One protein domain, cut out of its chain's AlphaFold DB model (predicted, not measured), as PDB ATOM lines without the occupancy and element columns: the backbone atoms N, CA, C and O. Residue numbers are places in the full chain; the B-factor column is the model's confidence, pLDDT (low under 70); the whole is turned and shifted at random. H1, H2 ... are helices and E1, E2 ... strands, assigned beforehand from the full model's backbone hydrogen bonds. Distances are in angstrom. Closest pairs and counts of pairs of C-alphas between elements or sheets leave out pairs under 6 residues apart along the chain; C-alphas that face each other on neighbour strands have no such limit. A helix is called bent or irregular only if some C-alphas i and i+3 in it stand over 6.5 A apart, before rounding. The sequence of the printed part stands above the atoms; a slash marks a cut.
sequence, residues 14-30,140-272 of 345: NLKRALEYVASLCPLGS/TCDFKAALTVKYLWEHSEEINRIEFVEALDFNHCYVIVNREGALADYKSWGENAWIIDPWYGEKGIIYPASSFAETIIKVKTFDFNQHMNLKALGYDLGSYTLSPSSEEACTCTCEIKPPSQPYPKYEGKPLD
ATOM      1  N   ASN A  14     151.955 177.909 151.976       92.62
ATOM      2  CA  ASN A  14     152.423 179.034 152.790       92.62
ATOM      3  C   ASN A  14     153.923 178.936 153.117       92.62
ATOM      4  O   ASN A  14     154.620 179.942 153.005       92.62
ATOM      5  N   LEU A  15     154.446 177.741 153.418       95.00
ATOM      6  CA  LEU A  15     155.880 177.543 153.668       95.00
ATOM      7  C   LEU A  15     156.698 177.818 152.403       95.00
ATOM      8  O   LEU A  15     157.736 178.478 152.455       95.00
ATOM      9  N   LYS A  16     156.199 177.365 151.246       93.62
ATOM     10  CA  LYS A  16     156.825 177.644 149.949       93.62
ATOM     11  C   LYS A  16     156.852 179.143 149.647       93.62
ATOM     12  O   LYS A  16     157.902 179.656 149.272       93.62
ATOM     13  N   ARG A  17     155.741 179.854 149.877       92.94
ATOM     14  CA  ARG A  17     155.682 181.318 149.733       92.94
ATOM     15  C   ARG A  17     156.659 182.028 150.665       92.94
ATOM     16  O   ARG A  17     157.293 182.983 150.233       92.94
ATOM     17  N   ALA A  18     156.822 181.552 151.901       91.44
ATOM     18  CA  ALA A  18     157.802 182.106 152.834       91.44
ATOM     19  C   ALA A  18     159.228 181.979 152.287       91.44
ATOM     20  O   ALA A  18     159.986 182.948 152.279       91.44
ATOM     21  N   LEU A  19     159.579 180.801 151.773       90.00
ATOM     22  CA  LEU A  19     160.897 180.555 151.203       90.00
ATOM     23  C   LEU A  19     161.146 181.380 149.930       90.00
ATOM     24  O   LEU A  19     162.195 182.005 149.795       90.00
ATOM     25  N   GLU A  20     160.165 181.443 149.027       87.88
ATOM     26  CA  GLU A  20     160.217 182.269 147.815       87.88
ATOM     27  C   GLU A  20     160.325 183.760 148.143       87.88
ATOM     28  O   GLU A  20     161.109 184.473 147.519       87.88
ATOM     29  N   TYR A  21     159.584 184.228 149.151       83.62
ATOM     30  CA  TYR A  21     159.674 185.593 149.650       83.62
ATOM     31  C   TYR A  21     161.092 185.890 150.141       83.62
ATOM     32  O   TYR A  21     161.722 186.819 149.636       83.62
ATOM     33  N   VAL A  22     161.646 185.061 151.031       79.75
ATOM     34  CA  VAL A  22     163.010 185.249 151.550       79.75
ATOM     35  C   VAL A  22     164.059 185.164 150.441       79.75
ATOM     36  O   VAL A  22     164.951 186.006 150.394       79.75
ATOM     37  N   ALA A  23     163.936 184.235 149.491       75.94
ATOM     38  CA  ALA A  23     164.825 184.158 148.329       75.94
ATOM     39  C   ALA A  23     164.703 185.396 147.419       75.94
ATOM     40  O   ALA A  23     165.700 185.893 146.890       75.94
ATOM     41  N   SER A  24     163.497 185.956 147.267       70.88
ATOM     42  CA  SER A  24     163.276 187.191 146.508       70.88
ATOM     43  C   SER A  24     163.915 188.412 147.174       70.88
ATOM     44  O   SER A  24     164.371 189.313 146.469       70.88
ATOM     45  N   LEU A  25     164.020 188.417 148.504       62.59
ATOM     46  CA  LEU A  25     164.790 189.407 149.258       62.59
ATOM     47  C   LEU A  25     166.299 189.096 149.206       62.59
ATOM     48  O   LEU A  25     167.136 189.983 149.154       62.59
ATOM     49  N   CYS A  26     166.692 187.826 149.156       55.00
ATOM     50  CA  CYS A  26     168.088 187.399 149.289       55.00
ATOM     51  C   CYS A  26     168.514 186.455 148.145       55.00
ATOM     52  O   CYS A  26     168.745 185.270 148.389       55.00
ATOM     53  N   PRO A  27     168.659 186.955 146.900       43.88
ATOM     54  CA  PRO A  27     168.814 186.124 145.700       43.88
ATOM     55  C   PRO A  27     170.152 185.375 145.593       43.88
ATOM     56  O   PRO A  27     170.302 184.570 144.684       43.88
ATOM     57  N   LEU A  28     171.137 185.650 146.456       34.72
ATOM     58  CA  LEU A  28     172.487 185.078 146.355       34.72
ATOM     59  C   LEU A  28     173.079 184.740 147.721       34.72
ATOM     60  O   LEU A  28     174.122 185.282 148.053       34.72
ATOM     61  N   GLY A  29     172.422 183.928 148.558       41.03
ATOM     62  CA  GLY A  29     173.052 183.508 149.831       41.03
ATOM     63  C   GLY A  29     173.593 184.675 150.682       41.03
ATOM     64  O   GLY A  29     174.535 184.509 151.430       41.03
ATOM     65  N   SER A  30     173.082 185.889 150.465       41.50
ATOM     66  CA  SER A  30     173.602 187.155 150.973       41.50
ATOM     67  C   SER A  30     172.656 188.282 150.532       41.50
ATOM     68  O   SER A  30     172.147 188.274 149.405       41.50
ATOM     69  N   THR A 140     173.813 185.753 156.666       69.81
ATOM     70  CA  THR A 140     174.128 184.517 157.357       69.81
ATOM     71  C   THR A 140     172.837 183.702 157.481       69.81
ATOM     72  O   THR A 140     171.729 184.208 157.249       69.81
ATOM     73  N   CYS A 141     172.973 182.407 157.754       79.94
ATOM     74  CA  CYS A 141     171.842 181.492 157.904       79.94
ATOM     75  C   CYS A 141     170.792 182.020 158.903       79.94
ATOM     76  O   CYS A 141     169.595 181.975 158.619       79.94
ATOM     77  N   ASP A 142     171.250 182.631 159.999       79.62
ATOM     78  CA  ASP A 142     170.447 183.290 161.037       79.62
ATOM     79  C   ASP A 142     169.489 184.369 160.492       79.62
ATOM     80  O   ASP A 142     168.303 184.343 160.810       79.62
ATOM     81  N   PHE A 143     169.936 185.272 159.613       76.12
ATOM     82  CA  PHE A 143     169.110 186.342 159.045       76.12
ATOM     83  C   PHE A 143     168.006 185.795 158.159       76.12
ATOM     84  O   PHE A 143     166.860 186.243 158.232       76.12
ATOM     85  N   LYS A 144     168.350 184.847 157.285       81.19
ATOM     86  CA  LYS A 144     167.368 184.266 156.375       81.19
ATOM     87  C   LYS A 144     166.322 183.473 157.149       81.19
ATOM     88  O   LYS A 144     165.135 183.623 156.877       81.19
ATOM     89  N   ALA A 145     166.747 182.681 158.129       89.00
ATOM     90  CA  ALA A 145     165.834 181.936 158.980       89.00
ATOM     91  C   ALA A 145     164.983 182.873 159.853       89.00
ATOM     92  O   ALA A 145     163.771 182.681 159.922       89.00
ATOM     93  N   ALA A 146     165.539 183.961 160.393       85.62
ATOM     94  CA  ALA A 146     164.755 184.985 161.080       85.62
ATOM     95  C   ALA A 146     163.693 185.613 160.156       85.62
ATOM     96  O   ALA A 146     162.536 185.747 160.559       85.62
ATOM     97  N   LEU A 147     164.050 185.980 158.914       82.12
ATOM     98  CA  LEU A 147     163.103 186.509 157.916       82.12
ATOM     99  C   LEU A 147     161.984 185.505 157.620       82.12
ATOM    100  O   LEU A 147     160.821 185.895 157.511       82.12
ATOM    101  N   THR A 148     162.319 184.217 157.531       90.62
ATOM    102  CA  THR A 148     161.334 183.144 157.374       90.62
ATOM    103  C   THR A 148     160.393 183.084 158.576       90.62
ATOM    104  O   THR A 148     159.180 183.060 158.376       90.62
ATOM    105  N   VAL A 149     160.906 183.131 159.812       91.00
ATOM    106  CA  VAL A 149     160.064 183.153 161.022       91.00
ATOM    107  C   VAL A 149     159.130 184.357 161.020       91.00
ATOM    108  O   VAL A 149     157.937 184.199 161.269       91.00
ATOM    109  N   LYS A 150     159.641 185.547 160.689       83.94
ATOM    110  CA  LYS A 150     158.836 186.772 160.626       83.94
ATOM    111  C   LYS A 150     157.715 186.663 159.593       83.94
ATOM    112  O   LYS A 150     156.573 186.973 159.914       83.94
ATOM    113  N   TYR A 151     158.017 186.167 158.393       88.31
ATOM    114  CA  TYR A 151     157.006 185.977 157.356       88.31
ATOM    115  C   TYR A 151     155.914 184.994 157.796       88.31
ATOM    116  O   TYR A 151     154.732 185.300 157.663       88.31
ATOM    117  N   LEU A 152     156.300 183.832 158.334       92.81
ATOM    118  CA  LEU A 152     155.356 182.808 158.795       92.81
ATOM    119  C   LEU A 152     154.523 183.280 159.985       92.81
ATOM    120  O   LEU A 152     153.370 182.890 160.121       92.81
ATOM    121  N   TRP A 153     155.095 184.120 160.844       87.69
ATOM    122  CA  TRP A 153     154.371 184.731 161.950       87.69
ATOM    123  C   TRP A 153     153.261 185.665 161.454       87.69
ATOM    124  O   TRP A 153     152.155 185.633 161.981       87.69
ATOM    125  N   GLU A 154     153.532 186.455 160.415       83.88
ATOM    126  CA  GLU A 154     152.543 187.353 159.802       83.88
ATOM    127  C   GLU A 154     151.517 186.619 158.919       83.88
ATOM    128  O   GLU A 154     150.444 187.159 158.663       83.88
ATOM    129  N   HIS A 155     151.831 185.393 158.487       89.50
ATOM    130  CA  HIS A 155     151.016 184.550 157.600       89.50
ATOM    131  C   HIS A 155     150.868 183.141 158.196       89.50
ATOM    132  O   HIS A 155     151.328 182.139 157.638       89.50
ATOM    133  N   SER A 156     150.303 183.083 159.402       89.81
ATOM    134  CA  SER A 156     150.317 181.890 160.250       89.81
ATOM    135  C   SER A 156     149.151 180.928 160.007       89.81
ATOM    136  O   SER A 156     148.793 180.163 160.906       89.81
ATOM    137  N   GLU A 157     148.501 180.977 158.842       89.19
ATOM    138  CA  GLU A 157     147.382 180.082 158.556       89.19
ATOM    139  C   GLU A 157     147.851 178.624 158.617       89.19
ATOM    140  O   GLU A 157     148.871 178.268 158.031       89.19
ATOM    141  N   GLU A 158     147.115 177.780 159.350       88.50
ATOM    142  CA  GLU A 158     147.426 176.349 159.526       88.50
ATOM    143  C   GLU A 158     148.776 176.068 160.227       88.50
ATOM    144  O   GLU A 158     149.279 174.939 160.220       88.50
ATOM    145  N   ILE A 159     149.354 177.079 160.883       94.56
ATOM    146  CA  ILE A 159     150.576 176.955 161.676       94.56
ATOM    147  C   ILE A 159     150.235 177.018 163.166       94.56
ATOM    148  O   ILE A 159     149.734 178.020 163.673       94.56
ATOM    149  N   ASN A 160     150.541 175.942 163.891       94.69
ATOM    150  CA  ASN A 160     150.363 175.863 165.339       94.69
ATOM    151  C   ASN A 160     151.626 176.283 166.113       94.69
ATOM    152  O   ASN A 160     151.519 176.717 167.263       94.69
ATOM    153  N   ARG A 161     152.806 176.196 165.483       96.12
ATOM    154  CA  ARG A 161     154.098 176.480 166.109       96.12
ATOM    155  C   ARG A 161     155.153 176.860 165.072       96.12
ATOM    156  O   ARG A 161     155.267 176.196 164.046       96.12
ATOM    157  N   ILE A 162     155.945 177.887 165.363       96.88
ATOM    158  CA  ILE A 162     157.107 178.319 164.577       96.88
ATOM    159  C   ILE A 162     158.291 178.417 165.526       96.88
ATOM    160  O   ILE A 162     158.174 179.014 166.597       96.88
ATOM    161  N   GLU A 163     159.426 177.858 165.138       96.19
ATOM    162  CA  GLU A 163     160.628 177.840 165.959       96.19
ATOM    163  C   GLU A 163     161.843 178.256 165.146       96.19
ATOM    164  O   GLU A 163     162.123 177.676 164.098       96.19
ATOM    165  N   PHE A 164     162.569 179.251 165.648       94.50
ATOM    166  CA  PHE A 164     163.898 179.608 165.175       94.50
ATOM    167  C   PHE A 164     164.909 178.727 165.909       94.50
ATOM    168  O   PHE A 164     165.003 178.787 167.139       94.50
ATOM    169  N   VAL A 165     165.618 177.880 165.169       93.44
ATOM    170  CA  VAL A 165     166.493 176.855 165.739       93.44
ATOM    171  C   VAL A 165     167.921 177.076 165.280       93.44
ATOM    172  O   VAL A 165     168.174 177.281 164.095       93.44
ATOM    173  N   GLU A 166     168.838 177.002 166.236       89.62
ATOM    174  CA  GLU A 166     170.279 177.036 166.031       89.62
ATOM    175  C   GLU A 166     170.854 175.641 166.300       89.62
ATOM    176  O   GLU A 166     170.696 175.090 167.395       89.62
ATOM    177  N   ALA A 167     171.492 175.054 165.291       84.62
ATOM    178  CA  ALA A 167     172.289 173.846 165.417       84.62
ATOM    179  C   ALA A 167     173.688 174.221 165.910       84.62
ATOM    180  O   ALA A 167     174.461 174.876 165.206       84.62
ATOM    181  N   LEU A 168     174.003 173.784 167.125       77.31
ATOM    182  CA  LEU A 168     175.219 174.155 167.840       77.31
ATOM    183  C   LEU A 168     176.463 173.491 167.238       77.31
ATOM    184  O   LEU A 168     177.527 174.102 167.202       77.31
ATOM    185  N   ASP A 169     176.325 172.272 166.714       74.38
ATOM    186  CA  ASP A 169     177.459 171.468 166.239       74.38
ATOM    187  C   ASP A 169     178.143 172.041 164.989       74.38
ATOM    188  O   ASP A 169     179.302 171.720 164.722       74.38
ATOM    189  N   PHE A 170     177.442 172.866 164.207       74.38
ATOM    190  CA  PHE A 170     177.980 173.472 162.984       74.38
ATOM    191  C   PHE A 170     177.562 174.936 162.780       74.38
ATOM    192  O   PHE A 170     177.713 175.468 161.686       74.38
ATOM    193  N   ASN A 171     177.088 175.593 163.847       77.19
ATOM    194  CA  ASN A 171     176.740 177.017 163.887       77.19
ATOM    195  C   ASN A 171     175.790 177.449 162.754       77.19
ATOM    196  O   ASN A 171     176.073 178.370 161.985       77.19
ATOM    197  N   HIS A 172     174.658 176.752 162.635       86.44
ATOM    198  CA  HIS A 172     173.708 176.954 161.542       86.44
ATOM    199  C   HIS A 172     172.291 177.190 162.040       86.44
ATOM    200  O   HIS A 172     171.863 176.581 163.014       86.44
ATOM    201  N   CYS A 173     171.536 178.044 161.354       89.94
ATOM    202  CA  CYS A 173     170.171 178.385 161.739       89.94
ATOM    203  C   CYS A 173     169.148 177.967 160.681       89.94
ATOM    204  O   CYS A 173     169.322 178.223 159.488       89.94
ATOM    205  N   TYR A 174     168.032 177.402 161.135       94.31
ATOM    206  CA  TYR A 174     166.881 177.031 160.308       94.31
ATOM    207  C   TYR A 174     165.573 177.199 161.089       94.31
ATOM    208  O   TYR A 174     165.562 177.578 162.262       94.31
ATOM    209  N   VAL A 175     164.444 176.962 160.424       96.69
ATOM    210  CA  VAL A 175     163.110 177.099 161.020       96.69
ATOM    211  C   VAL A 175     162.436 175.742 161.107       96.69
ATOM    212  O   VAL A 175     162.394 175.016 160.117       96.69
ATOM    213  N   ILE A 176     161.867 175.418 162.267       97.31
ATOM    214  CA  ILE A 176     160.968 174.272 162.430       97.31
ATOM    215  C   ILE A 176     159.535 174.788 162.562       97.31
ATOM    216  O   ILE A 176     159.260 175.729 163.305       97.31
ATOM    217  N   VAL A 177     158.612 174.168 161.836       97.81
ATOM    218  CA  VAL A 177     157.184 174.489 161.853       97.81
ATOM    219  C   VAL A 177     156.409 173.269 162.332       97.81
ATOM    220  O   VAL A 177     156.684 172.156 161.897       97.81
ATOM    221  N   ASN A 178     155.426 173.491 163.201       96.62
ATOM    222  CA  ASN A 178     154.477 172.497 163.704       96.62
ATOM    223  C   ASN A 178     155.081 171.288 164.447       96.62
ATOM    224  O   ASN A 178     154.537 170.188 164.383       96.62
ATOM    225  N   ARG A 179     156.188 171.479 165.179       95.81
ATOM    226  CA  ARG A 179     156.778 170.431 166.031       95.81
ATOM    227  C   ARG A 179     155.915 170.115 167.258       95.81
ATOM    228  O   ARG A 179     155.635 171.007 168.066       95.81
ATOM    229  N   GLU A 180     155.620 168.831 167.460       93.50
ATOM    230  CA  GLU A 180     154.839 168.317 168.598       93.50
ATOM    231  C   GLU A 180     155.712 167.765 169.743       93.50
ATOM    232  O   GLU A 180     155.497 168.127 170.900       93.50
ATOM    233  N   GLY A 181     156.707 166.919 169.438       91.12
ATOM    234  CA  GLY A 181     157.566 166.258 170.433       91.12
ATOM    235  C   GLY A 181     158.752 167.089 170.923       91.12
ATOM    236  O   GLY A 181     158.726 168.310 170.843       91.12
ATOM    237  N   ALA A 182     159.797 166.448 171.453       91.75
ATOM    238  CA  ALA A 182     160.964 167.103 172.054       91.75
ATOM    239  C   ALA A 182     161.980 167.584 171.002       91.75
ATOM    240  O   ALA A 182     162.213 166.901 170.012       91.75
ATOM    241  N   LEU A 183     162.631 168.739 171.219       90.56
ATOM    242  CA  LEU A 183     163.581 169.305 170.244       90.56
ATOM    243  C   LEU A 183     164.774 168.371 170.009       90.56
ATOM    244  O   LEU A 183     165.170 168.181 168.869       90.56
ATOM    245  N   ALA A 184     165.285 167.742 171.069       87.12
ATOM    246  CA  ALA A 184     166.406 166.806 170.991       87.12
ATOM    247  C   ALA A 184     166.066 165.480 170.277       87.12
ATOM    248  O   ALA A 184     166.971 164.772 169.852       87.12
ATOM    249  N   ASP A 185     164.781 165.135 170.126       89.19
ATOM    250  CA  ASP A 185     164.350 163.894 169.477       89.19
ATOM    251  C   ASP A 185     163.546 164.189 168.208       89.19
ATOM    252  O   ASP A 185     162.317 164.302 168.235       89.19
ATOM    253  N   TYR A 186     164.239 164.262 167.070       87.38
ATOM    254  CA  TYR A 186     163.612 164.531 165.775       87.38
ATOM    255  C   TYR A 186     162.586 163.475 165.346       87.38
ATOM    256  O   TYR A 186     161.688 163.776 164.558       87.38
ATOM    257  N   LYS A 187     162.657 162.249 165.885       90.44
ATOM    258  CA  LYS A 187     161.667 161.200 165.596       90.44
ATOM    259  C   LYS A 187     160.324 161.497 166.260       90.44
ATOM    260  O   LYS A 187     159.297 161.015 165.793       90.44
ATOM    261  N   SER A 188     160.326 162.320 167.309       92.69
ATOM    262  CA  SER A 188     159.122 162.748 168.021       92.69
ATOM    263  C   SER A 188     158.466 164.005 167.440       92.69
ATOM    264  O   SER A 188     157.395 164.396 167.896       92.69
ATOM    265  N   TRP A 189     159.067 164.666 166.443       93.12
ATOM    266  CA  TRP A 189     158.581 165.972 165.970       93.12
ATOM    267  C   TRP A 189     157.189 165.936 165.326       93.12
ATOM    268  O   TRP A 189     156.541 166.978 165.264       93.12
ATOM    269  N   GLY A 190     156.703 164.753 164.947       91.88
ATOM    270  CA  GLY A 190     155.367 164.538 164.397       91.88
ATOM    271  C   GLY A 190     155.340 164.599 162.870       91.88
ATOM    272  O   GLY A 190     156.228 165.152 162.221       91.88
ATOM    273  N   GLU A 191     154.304 164.017 162.266       91.50
ATOM    274  CA  GLU A 191     154.197 163.917 160.802       91.50
ATOM    275  C   GLU A 191     153.949 165.272 160.129       91.50
ATOM    276  O   GLU A 191     154.279 165.453 158.955       91.50
ATOM    277  N   ASN A 192     153.364 166.229 160.851       92.31
ATOM    278  CA  ASN A 192     153.055 167.569 160.350       92.31
ATOM    279  C   ASN A 192     154.204 168.564 160.525       92.31
ATOM    280  O   ASN A 192     154.062 169.711 160.101       92.31
ATOM    281  N   ALA A 193     155.323 168.131 161.110       96.06
ATOM    282  CA  ALA A 193     156.479 168.982 161.293       96.06
ATOM    283  C   ALA A 193     157.277 169.147 159.996       96.06
ATOM    284  O   ALA A 193     157.584 168.180 159.287       96.06
ATOM    285  N   TRP A 194     157.643 170.393 159.721       97.50
ATOM    286  CA  TRP A 194     158.427 170.792 158.559       97.50
ATOM    287  C   TRP A 194     159.656 171.564 158.996       97.50
ATOM    288  O   TRP A 194     159.603 172.344 159.944       97.50
ATOM    289  N   ILE A 195     160.746 171.377 158.264       96.62
ATOM    290  CA  ILE A 195     161.962 172.156 158.411       96.62
ATOM    291  C   ILE A 195     162.112 173.014 157.164       96.62
ATOM    292  O   ILE A 195     161.944 172.535 156.040       96.62
ATOM    293  N   ILE A 196     162.410 174.290 157.377       96.88
ATOM    294  CA  ILE A 196     162.726 175.250 156.329       96.88
ATOM    295  C   ILE A 196     164.146 175.726 156.571       96.88
ATOM    296  O   ILE A 196     164.435 176.378 157.575       96.88
ATOM    297  N   ASP A 197     165.016 175.425 155.619       93.62
ATOM    298  CA  ASP A 197     166.372 175.937 155.584       93.62
ATOM    299  C   ASP A 197     166.497 176.906 154.398       93.62
ATOM    300  O   ASP A 197     166.634 176.484 153.245       93.62
ATOM    301  N   PRO A 198     166.416 178.223 154.649       88.94
ATOM    302  CA  PRO A 198     166.507 179.229 153.596       88.94
ATOM    303  C   PRO A 198     167.948 179.515 153.140       88.94
ATOM    304  O   PRO A 198     168.161 180.302 152.208       88.94
ATOM    305  N   TRP A 199     168.944 178.909 153.787       85.06
ATOM    306  CA  TRP A 199     170.358 179.043 153.445       85.06
ATOM    307  C   TRP A 199     170.789 178.073 152.349       85.06
ATOM    308  O   TRP A 199     171.582 178.449 151.488       85.06
ATOM    309  N   TYR A 200     170.250 176.855 152.366       85.44
ATOM    310  CA  TYR A 200     170.677 175.770 151.491       85.44
ATOM    311  C   TYR A 200     170.490 176.075 149.991       85.44
ATOM    312  O   TYR A 200     169.376 176.111 149.463       85.44
ATOM    313  N   GLY A 201     171.597 176.246 149.267       78.44
ATOM    314  CA  GLY A 201     171.582 176.587 147.842       78.44
ATOM    315  C   GLY A 201     170.971 177.964 147.534       78.44
ATOM    316  O   GLY A 201     170.800 178.817 148.401       78.44
ATOM    317  N   GLU A 202     170.637 178.211 146.263       71.50
ATOM    318  CA  GLU A 202     170.091 179.516 145.842       71.50
ATOM    319  C   GLU A 202     168.652 179.749 146.318       71.50
ATOM    320  O   GLU A 202     168.259 180.883 146.591       71.50
ATOM    321  N   LYS A 203     167.859 178.676 146.401       78.00
ATOM    322  CA  LYS A 203     166.415 178.744 146.663       78.00
ATOM    323  C   LYS A 203     166.024 178.324 148.078       78.00
ATOM    324  O   LYS A 203     164.855 178.461 148.415       78.00
ATOM    325  N   GLY A 204     166.961 177.825 148.884       87.50
ATOM    326  CA  GLY A 204     166.645 177.131 150.128       87.50
ATOM    327  C   GLY A 204     165.996 175.763 149.892       87.50
ATOM    328  O   GLY A 204     165.812 175.318 148.755       87.50
ATOM    329  N   ILE A 205     165.621 175.099 150.982       92.44
ATOM    330  CA  ILE A 205     164.953 173.795 150.971       92.44
ATOM    331  C   ILE A 205     163.870 173.724 152.054       92.44
ATOM    332  O   ILE A 205     164.004 174.301 153.133       92.44
ATOM    333  N   ILE A 206     162.789 173.000 151.755       95.94
ATOM    334  CA  ILE A 206     161.736 172.635 152.710       95.94
ATOM    335  C   ILE A 206     161.620 171.120 152.693       95.94
ATOM    336  O   ILE A 206     161.511 170.532 151.617       95.94
ATOM    337  N   TYR A 207     161.623 170.494 153.863       95.12
ATOM    338  CA  TYR A 207     161.524 169.044 153.974       95.12
ATOM    339  C   TYR A 207     160.781 168.628 155.250       95.12
ATOM    340  O   TYR A 207     160.776 169.371 156.235       95.12
ATOM    341  N   PRO A 208     160.100 167.469 155.244       95.50
ATOM    342  CA  PRO A 208     159.381 166.989 156.417       95.50
ATOM    343  C   PRO A 208     160.353 166.472 157.486       95.50
ATOM    344  O   PRO A 208     161.444 165.991 157.168       95.50
ATOM    345  N   ALA A 209     159.930 166.483 158.753       93.12
ATOM    346  CA  ALA A 209     160.729 165.968 159.873       93.12
ATOM    347  C   ALA A 209     161.164 164.504 159.699       93.12
ATOM    348  O   ALA A 209     162.267 164.133 160.099       93.12
ATOM    349  N   SER A 210     160.361 163.691 159.006       91.94
ATOM    350  CA  SER A 210     160.703 162.306 158.656       91.94
ATOM    351  C   SER A 210     162.001 162.172 157.851       91.94
ATOM    352  O   SER A 210     162.627 161.116 157.876       91.94
ATOM    353  N   SER A 211     162.410 163.226 157.140       92.19
ATOM    354  CA  SER A 211     163.609 163.263 156.296       92.19
ATOM    355  C   SER A 211     164.777 164.017 156.945       92.19
ATOM    356  O   SER A 211     165.796 164.237 156.285       92.19
ATOM    357  N   PHE A 212     164.649 164.427 158.215       91.06
ATOM    358  CA  PHE A 212     165.624 165.286 158.891       91.06
ATOM    359  C   PHE A 212     167.028 164.683 158.935       91.06
ATOM    360  O   PHE A 212     167.961 165.308 158.441       91.06
ATOM    361  N   ALA A 213     167.162 163.448 159.427       88.00
ATOM    362  CA  ALA A 213     168.463 162.793 159.585       88.00
ATOM    363  C   ALA A 213     169.260 162.700 158.271       88.00
ATOM    364  O   ALA A 213     170.472 162.883 158.267       88.00
ATOM    365  N   GLU A 214     168.590 162.445 157.145       89.31
ATOM    366  CA  GLU A 214     169.258 162.379 155.842       89.31
ATOM    367  C   GLU A 214     169.575 163.778 155.287       89.31
ATOM    368  O   GLU A 214     170.640 164.008 154.711       89.31
ATOM    369  N   THR A 215     168.648 164.725 155.439       90.62
ATOM    370  CA  THR A 215     168.758 166.047 154.805       90.62
ATOM    371  C   THR A 215     169.748 166.947 155.533       90.62
ATOM    372  O   THR A 215     170.504 167.662 154.877       90.62
ATOM    373  N   ILE A 216     169.819 166.876 156.865       88.75
ATOM    374  CA  ILE A 216     170.726 167.717 157.654       88.75
ATOM    375  C   ILE A 216     172.201 167.433 157.334       88.75
ATOM    376  O   ILE A 216     173.005 168.356 157.270       88.75
ATOM    377  N   ILE A 217     172.551 166.188 156.991       87.50
ATOM    378  CA  ILE A 217     173.900 165.819 156.527       87.50
ATOM    379  C   ILE A 217     174.246 166.541 155.215       87.50
ATOM    380  O   ILE A 217     175.371 167.020 155.033       87.50
ATOM    381  N   LYS A 218     173.277 166.656 154.296       89.25
ATOM    382  CA  LYS A 218     173.452 167.382 153.027       89.25
ATOM    383  C   LYS A 218     173.640 168.877 153.285       89.25
ATOM    384  O   LYS A 218     174.521 169.483 152.680       89.25
ATOM    385  N   VAL A 219     172.867 169.443 154.213       88.25
ATOM    386  CA  VAL A 219     172.994 170.844 154.646       88.25
ATOM    387  C   VAL A 219     174.368 171.109 155.262       88.25
ATOM    388  O   VAL A 219     175.062 172.008 154.795       88.25
ATOM    389  N   LYS A 220     174.808 170.286 156.221       86.75
ATOM    390  CA  LYS A 220     176.149 170.358 156.827       86.75
ATOM    391  C   LYS A 220     177.257 170.332 155.779       86.75
ATOM    392  O   LYS A 220     178.181 171.136 155.814       86.75
ATOM    393  N   THR A 221     177.151 169.418 154.816       84.88
ATOM    394  CA  THR A 221     178.130 169.296 153.726       84.88
ATOM    395  C   THR A 221     178.139 170.542 152.839       84.88
ATOM    396  O   THR A 221     179.204 171.016 152.447       84.88
ATOM    397  N   PHE A 222     176.961 171.083 152.514       84.25
ATOM    398  CA  PHE A 222     176.843 172.322 151.748       84.25
ATOM    399  C   PHE A 222     177.493 173.496 152.483       84.25
ATOM    400  O   PHE A 222     178.304 174.199 151.883       84.25
ATOM    401  N   ASP A 223     177.179 173.676 153.765       79.38
ATOM    402  CA  ASP A 223     177.686 174.784 154.571       79.38
ATOM    403  C   ASP A 223     179.207 174.697 154.766       79.38
ATOM    404  O   ASP A 223     179.928 175.657 154.495       79.38
ATOM    405  N   PHE A 224     179.725 173.500 155.060       80.50
ATOM    406  CA  PHE A 224     181.164 173.242 155.094       80.50
ATOM    407  C   PHE A 224     181.852 173.598 153.769       80.50
ATOM    408  O   PHE A 224     182.893 174.252 153.757       80.50
ATOM    409  N   ASN A 225     181.281 173.196 152.630       77.75
ATOM    410  CA  ASN A 225     181.860 173.511 151.326       77.75
ATOM    411  C   ASN A 225     181.827 175.017 151.032       77.75
ATOM    412  O   ASN A 225     182.786 175.540 150.463       77.75
ATOM    413  N   GLN A 226     180.767 175.728 151.430       74.19
ATOM    414  CA  GLN A 226     180.719 177.190 151.344       74.19
ATOM    415  C   GLN A 226     181.823 177.822 152.192       74.19
ATOM    416  O   GLN A 226     182.582 178.647 151.682       74.19
ATOM    417  N   HIS A 227     181.979 177.376 153.440       71.62
ATOM    418  CA  HIS A 227     183.046 177.821 154.335       71.62
ATOM    419  C   HIS A 227     184.431 177.600 153.725       71.62
ATOM    420  O   HIS A 227     185.255 178.510 153.695       71.62
ATOM    421  N   MET A 228     184.685 176.413 153.172       69.19
ATOM    422  CA  MET A 228     185.961 176.085 152.533       69.19
ATOM    423  C   MET A 228     186.214 176.899 151.260       69.19
ATOM    424  O   MET A 228     187.347 177.320 151.027       69.19
ATOM    425  N   ASN A 229     185.179 177.170 150.459       62.66
ATOM    426  CA  ASN A 229     185.285 178.042 149.288       62.66
ATOM    427  C   ASN A 229     185.620 179.482 149.694       62.66
ATOM    428  O   ASN A 229     186.487 180.106 149.086       62.66
ATOM    429  N   LEU A 230     184.976 180.003 150.740       56.78
ATOM    430  CA  LEU A 230     185.278 181.325 151.286       56.78
ATOM    431  C   LEU A 230     186.699 181.366 151.862       56.78
ATOM    432  O   LEU A 230     187.465 182.268 151.533       56.78
ATOM    433  N   LYS A 231     187.116 180.333 152.597       57.22
ATOM    434  CA  LYS A 231     188.495 180.200 153.082       57.22
ATOM    435  C   LYS A 231     189.523 180.197 151.950       57.22
ATOM    436  O   LYS A 231     190.551 180.859 152.052       57.22
ATOM    437  N   ALA A 232     189.244 179.501 150.847       51.81
ATOM    438  CA  ALA A 232     190.105 179.506 149.661       51.81
ATOM    439  C   ALA A 232     190.185 180.888 148.982       51.81
ATOM    440  O   ALA A 232     191.195 181.208 148.360       51.81
ATOM    441  N   LEU A 233     189.146 181.715 149.128       45.81
ATOM    442  CA  LEU A 233     189.110 183.114 148.684       45.81
ATOM    443  C   LEU A 233     189.726 184.092 149.698       45.81
ATOM    444  O   LEU A 233     189.657 185.305 149.489       45.81
ATOM    445  N   GLY A 234     190.318 183.575 150.776       40.72
ATOM    446  CA  GLY A 234     191.025 184.342 151.791       40.72
ATOM    447  C   GLY A 234     190.210 184.670 153.035       40.72
ATOM    448  O   GLY A 234     190.815 185.161 153.972       40.72
ATOM    449  N   TYR A 235     188.904 184.388 153.093       45.06
ATOM    450  CA  TYR A 235     188.079 184.729 154.259       45.06
ATOM    451  C   TYR A 235     188.405 183.820 155.471       45.06
ATOM    452  O   TYR A 235     188.243 182.600 155.398       45.06
ATOM    453  N   ASP A 236     188.851 184.393 156.590       46.84
ATOM    454  CA  ASP A 236     189.092 183.722 157.870       46.84
ATOM    455  C   ASP A 236     187.800 183.689 158.690       46.84
ATOM    456  O   ASP A 236     187.468 184.548 159.503       46.84
ATOM    457  N   LEU A 237     187.023 182.643 158.439       52.38
ATOM    458  CA  LEU A 237     185.758 182.392 159.119       52.38
ATOM    459  C   LEU A 237     185.944 181.556 160.405       52.38
ATOM    460  O   LEU A 237     184.974 181.026 160.945       52.38
ATOM    461  N   GLY A 238     187.182 181.402 160.895       54.72
ATOM    462  CA  GLY A 238     187.513 180.561 162.044       54.72
ATOM    463  C   GLY A 238     187.579 179.058 161.729       54.72
ATOM    464  O   GLY A 238     187.499 178.603 160.580       54.72
ATOM    465  N   SER A 239     187.777 178.250 162.776       49.94
ATOM    466  CA  SER A 239     187.850 176.790 162.671       49.94
ATOM    467  C   SER A 239     186.452 176.178 162.571       49.94
ATOM    468  O   SER A 239     185.719 176.145 163.554       49.94
ATOM    469  N   TYR A 240     186.115 175.650 161.396       56.06
ATOM    470  CA  TYR A 240     184.901 174.869 161.178       56.06
ATOM    471  C   TYR A 240     185.249 173.381 161.216       56.06
ATOM    472  O   TYR A 240     186.009 172.888 160.379       56.06
ATOM    473  N   THR A 241     184.718 172.663 162.199       55.38
ATOM    474  CA  THR A 241     184.898 171.216 162.337       55.38
ATOM    475  C   THR A 241     183.585 170.507 162.066       55.38
ATOM    476  O   THR A 241     182.609 170.715 162.777       55.38
ATOM    477  N   LEU A 242     183.572 169.627 161.062       58.97
ATOM    478  CA  LEU A 242     182.496 168.656 160.875       58.97
ATOM    479  C   LEU A 242     182.569 167.631 162.014       58.97
ATOM    480  O   LEU A 242     183.313 166.654 161.926       58.97
ATOM    481  N   SER A 243     181.828 167.863 163.096       54.31
ATOM    482  CA  SER A 243     181.650 166.848 164.132       54.31
ATOM    483  C   SER A 243     180.726 165.736 163.613       54.31
ATOM    484  O   SER A 243     179.626 166.027 163.137       54.31
ATOM    485  N   PRO A 244     181.138 164.457 163.695       48.69
ATOM    486  CA  PRO A 244     180.354 163.319 163.217       48.69
ATOM    487  C   PRO A 244     179.258 162.858 164.203       48.69
ATOM    488  O   PRO A 244     178.827 161.708 164.122       48.69
ATOM    489  N   SER A 245     178.836 163.684 165.169       50.78
ATOM    490  CA  SER A 245     177.944 163.254 166.257       50.78
ATOM    491  C   SER A 245     176.565 162.813 165.755       50.78
ATOM    492  O   SER A 245     175.960 163.412 164.870       50.78
ATOM    493  N   SER A 246     176.077 161.728 166.360       50.38
ATOM    494  CA  SER A 246     174.823 161.034 166.050       50.38
ATOM    495  C   SER A 246     173.557 161.737 166.556       50.38
ATOM    496  O   SER A 246     172.456 161.250 166.304       50.38
ATOM    497  N   GLU A 247     173.700 162.856 167.267       58.34
ATOM    498  CA  GLU A 247     172.609 163.667 167.812       58.34
ATOM    499  C   GLU A 247     172.950 165.142 167.573       58.34
ATOM    500  O   GLU A 247     173.973 165.620 168.054       58.34
ATOM    501  N   GLU A 248     172.123 165.842 166.792       64.88
ATOM    502  CA  GLU A 248     172.291 167.276 166.536       64.88
ATOM    503  C   GLU A 248     171.924 168.059 167.798       64.88
ATOM    504  O   GLU A 248     170.744 168.146 168.160       64.88
ATOM    505  N   ALA A 249     172.908 168.669 168.457       78.25
ATOM    506  CA  ALA A 249     172.624 169.581 169.556       78.25
ATOM    507  C   ALA A 249     171.941 170.848 169.007       78.25
ATOM    508  O   ALA A 249     172.568 171.676 168.347       78.25
ATOM    509  N   CYS A 250     170.640 170.993 169.264       85.88
ATOM    510  CA  CYS A 250     169.828 172.111 168.781       85.88
ATOM    511  C   CYS A 250     169.308 172.957 169.945       85.88
ATOM    512  O   CYS A 250     168.849 172.415 170.952       85.88
ATOM    513  N   THR A 251     169.277 174.275 169.763       90.06
ATOM    514  CA  THR A 251     168.627 175.210 170.693       90.06
ATOM    515  C   THR A 251     167.524 175.979 169.977       90.06
ATOM    516  O   THR A 251     167.718 176.469 168.867       90.06
ATOM    517  N   CYS A 252     166.352 176.098 170.606       91.38
ATOM    518  CA  CYS A 252     165.277 176.961 170.122       91.38
ATOM    519  C   CYS A 252     165.481 178.360 170.704       91.38
ATOM    520  O   CYS A 252     165.314 178.571 171.900       91.38
ATOM    521  N   THR A 253     165.865 179.320 169.870       89.12
ATOM    522  CA  THR A 253     166.167 180.690 170.313       89.12
ATOM    523  C   THR A 253     164.922 181.578 170.307       89.12
ATOM    524  O   THR A 253     164.844 182.549 171.069       89.12
ATOM    525  N   CYS A 254     163.920 181.222 169.496       90.69
ATOM    526  CA  CYS A 254     162.616 181.872 169.441       90.69
ATOM    527  C   CYS A 254     161.503 180.857 169.151       90.69
ATOM    528  O   CYS A 254     161.569 180.137 168.159       90.69
ATOM    529  N   GLU A 255     160.432 180.886 169.944       93.88
ATOM    530  CA  GLU A 255     159.205 180.110 169.733       93.88
ATOM    531  C   GLU A 255     158.002 181.045 169.545       93.88
ATOM    532  O   GLU A 255     157.812 181.995 170.301       93.88
ATOM    533  N   ILE A 256     157.144 180.741 168.573       91.50
ATOM    534  CA  ILE A 256     155.855 181.405 168.361       91.50
ATOM    535  C   ILE A 256     154.782 180.322 168.282       91.50
ATOM    536  O   ILE A 256     154.950 179.339 167.561       91.50
ATOM    537  N   LYS A 257     153.664 180.496 168.991       92.88
ATOM    538  CA  LYS A 257     152.506 179.592 168.930       92.88
ATOM    539  C   LYS A 257     151.278 180.386 168.496       92.88
ATOM    540  O   LYS A 257     150.477 180.742 169.354       92.88
ATOM    541  N   PRO A 258     151.112 180.688 167.197       88.88
ATOM    542  CA  PRO A 258     150.112 181.649 166.730       88.88
ATOM    543  C   PRO A 258     148.697 181.472 167.316       88.88
ATOM    544  O   PRO A 258     148.104 182.482 167.695       88.88
ATOM    545  N   PRO A 259     148.165 180.239 167.493       85.38
ATOM    546  CA  PRO A 259     146.823 180.051 168.049       85.38
ATOM    547  C   PRO A 259     146.677 180.389 169.541       85.38
ATOM    548  O   PRO A 259     145.582 180.739 169.972       85.38
ATOM    549  N   SER A 260     147.733 180.236 170.347       81.62
ATOM    550  CA  SER A 260     147.662 180.349 171.817       81.62
ATOM    551  C   SER A 260     148.518 181.475 172.397       81.62
ATOM    552  O   SER A 260     148.212 182.000 173.464       81.62
ATOM    553  N   GLN A 261     149.577 181.859 171.692       77.88
ATOM    554  CA  GLN A 261     150.511 182.910 172.053       77.88
ATOM    555  C   GLN A 261     150.986 183.611 170.767       77.88
ATOM    556  O   GLN A 261     151.974 183.192 170.152       77.88
ATOM    557  N   PRO A 262     150.301 184.692 170.348       72.69
ATOM    558  CA  PRO A 262     150.593 185.371 169.088       72.69
ATOM    559  C   PRO A 262     151.905 186.161 169.121       72.69
ATOM    560  O   PRO A 262     152.312 186.676 168.088       72.69
ATOM    561  N   TYR A 263     152.567 186.273 170.275       81.81
ATOM    562  CA  TYR A 263     153.840 186.974 170.419       81.81
ATOM    563  C   TYR A 263     154.998 185.996 170.650       81.81
ATOM    564  O   TYR A 263     154.834 185.038 171.413       81.81
ATOM    565  N   PRO A 264     156.176 186.251 170.052       82.12
ATOM    566  CA  PRO A 264     157.352 185.417 170.249       82.12
ATOM    567  C   PRO A 264     157.782 185.291 171.714       82.12
ATOM    568  O   PRO A 264     157.774 186.263 172.470       82.12
ATOM    569  N   LYS A 265     158.214 184.091 172.093       84.12
ATOM    570  CA  LYS A 265     158.966 183.808 173.316       84.12
ATOM    571  C   LYS A 265     160.432 183.612 172.943       84.12
ATOM    572  O   LYS A 265     160.733 182.810 172.063       84.12
ATOM    573  N   TYR A 266     161.331 184.308 173.630       82.44
ATOM    574  CA  TYR A 266     162.767 184.250 173.363       82.44
ATOM    575  C   TYR A 266     163.513 183.528 174.481       82.44
ATOM    576  O   TYR A 266     163.279 183.802 175.658       82.44
ATOM    577  N   GLU A 267     164.431 182.642 174.101       77.56
ATOM    578  CA  GLU A 267     165.460 182.081 174.993       77.56
ATOM    579  C   GLU A 267     166.869 182.573 174.606       77.56
ATOM    580  O   GLU A 267     167.829 182.359 175.339       77.56
ATOM    581  N   GLY A 268     166.981 183.297 173.486       68.81
ATOM    582  CA  GLY A 268     168.204 183.944 173.017       68.81
ATOM    583  C   GLY A 268     167.951 185.359 172.490       68.81
ATOM    584  O   GLY A 268     167.126 186.107 173.020       68.81
ATOM    585  N   LYS A 269     168.671 185.743 171.430       65.56
ATOM    586  CA  LYS A 269     168.513 187.067 170.811       65.56
ATOM    587  C   LYS A 269     167.099 187.221 170.230       65.56
ATOM    588  O   LYS A 269     166.647 186.326 169.512       65.56
ATOM    589  N   PRO A 270     166.407 188.346 170.488       69.50
ATOM    590  CA  PRO A 270     165.080 188.572 169.933       69.50
ATOM    591  C   PRO A 270     165.142 188.640 168.406       69.50
ATOM    592  O   PRO A 270     166.132 189.109 167.851       69.50
ATOM    593  N   LEU A 271     164.070 188.238 167.717       67.38
ATOM    594  CA  LEU A 271     163.975 188.351 166.253       67.38
ATOM    595  C   LEU A 271     164.226 189.792 165.783       67.38
ATOM    596  O   LEU A 271     164.885 190.006 164.769       67.38
ATOM    597  N   ASP A 272     163.791 190.779 166.568       64.69
ATOM    598  CA  ASP A 272     164.018 192.204 166.314       64.69
ATOM    599  C   ASP A 272     165.504 192.585 166.245       64.69
ATOM    600  O   ASP A 272     165.837 193.610 165.659       64.69
TER     601      ASP A 272
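Overview. This is residues 14 to 30 and 140 to 272 of the 345 residues of an uncharacterized protein of Legionella drancourtii LLAP12 (UniProt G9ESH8). A twisted wall of six strands stands between helices: H2 and H1 pack on one of its faces, and residues 209 to 223 of the long helix H3 cover the E3 and E4 part of the other. H3 runs on past the sheet, where residues 229 to 234 stick out, and a long link folds back to E5. The 150 printed residues hold, in chain order, H1 H2 E1 E2 E3 E4 H3 E5 E6; the sheet's order is E4 E3 E2 E1 E5 E6, all antiparallel. The class is mixed, helices and strands, in three layers, with helices on both faces of the sheet. The whole is compact, with a radius of gyration of the C-alphas of 15.0 A and spans of 47 by 34 by 26 A.

Along the chain. In the sheet, E1 is residues 162 to 167, 15.8 A long; E2 is 172 to 177, 16.7 A; E3 is 194 to 197; E4 is 205 to 208; E5 is 250 to 257, 18.9 A; and E6 is 261 to 266, ending at C-alpha 266 (162.767, 184.250, 173.363). H1, residues 14 to 25, begins at C-alpha 14 (152.423, 179.034, 152.790) and is 16.5 A long. H2 is residues 141 to 154, 20.3 A. H3, residues 209 to 232, is 33.9 A long and irregular, with C-alphas 210 and 213 7.8 A apart; it has a kink of 42 degrees near residue 216.

Arrangement. E1 E2 E3 E4 form a meander, each strand the antiparallel neighbour of the one before. N 165 and O 174 of the hairpin E1 and E2 are 2.9 A apart, N 196 and O 175 of E3 and E2 2.8 A, and N 195 and O 207 of E3 and E4 2.9 A, each within hydrogen-bond range. Also within range are N 164 and O 254 of E1 and E5, 2.8 A, and N 265 and O 255 of the hairpin E5 and E6, 2.8 A. E5 bends by 68 degrees at residue 253. H2 is on the sheet over E2 and E1, at a height of 7.7 A; its closest C-alphas to E2 are those of Asp 142 and Cys 173, 5.0 A. H1, on the same face, touches H2 at Ala 18 and Thr 148, their closest C-alphas, 5.8 A apart, at a steep tilt of 51 degrees, opposite ways. H3 is on the opposite face over E4 and E3, at a height of 6.1 A, and is apart from H1 and H2. In H1 and H2 every O i to N i+4 pair is within range; in H3, 16 of 20.

Size, cuts and confidence. The C-alphas of Gly 234 and Ser 260, the farthest apart, are 47.9 A apart. Residues 31 to 139 are not printed, and C-alphas 30 and 140 across the cut are 6.9 A apart. The links E2 to E3 and H3 to E5 are long. Confidence is under 70 at residues 25 to 30, 140, 228 to 248 and 268 to 272.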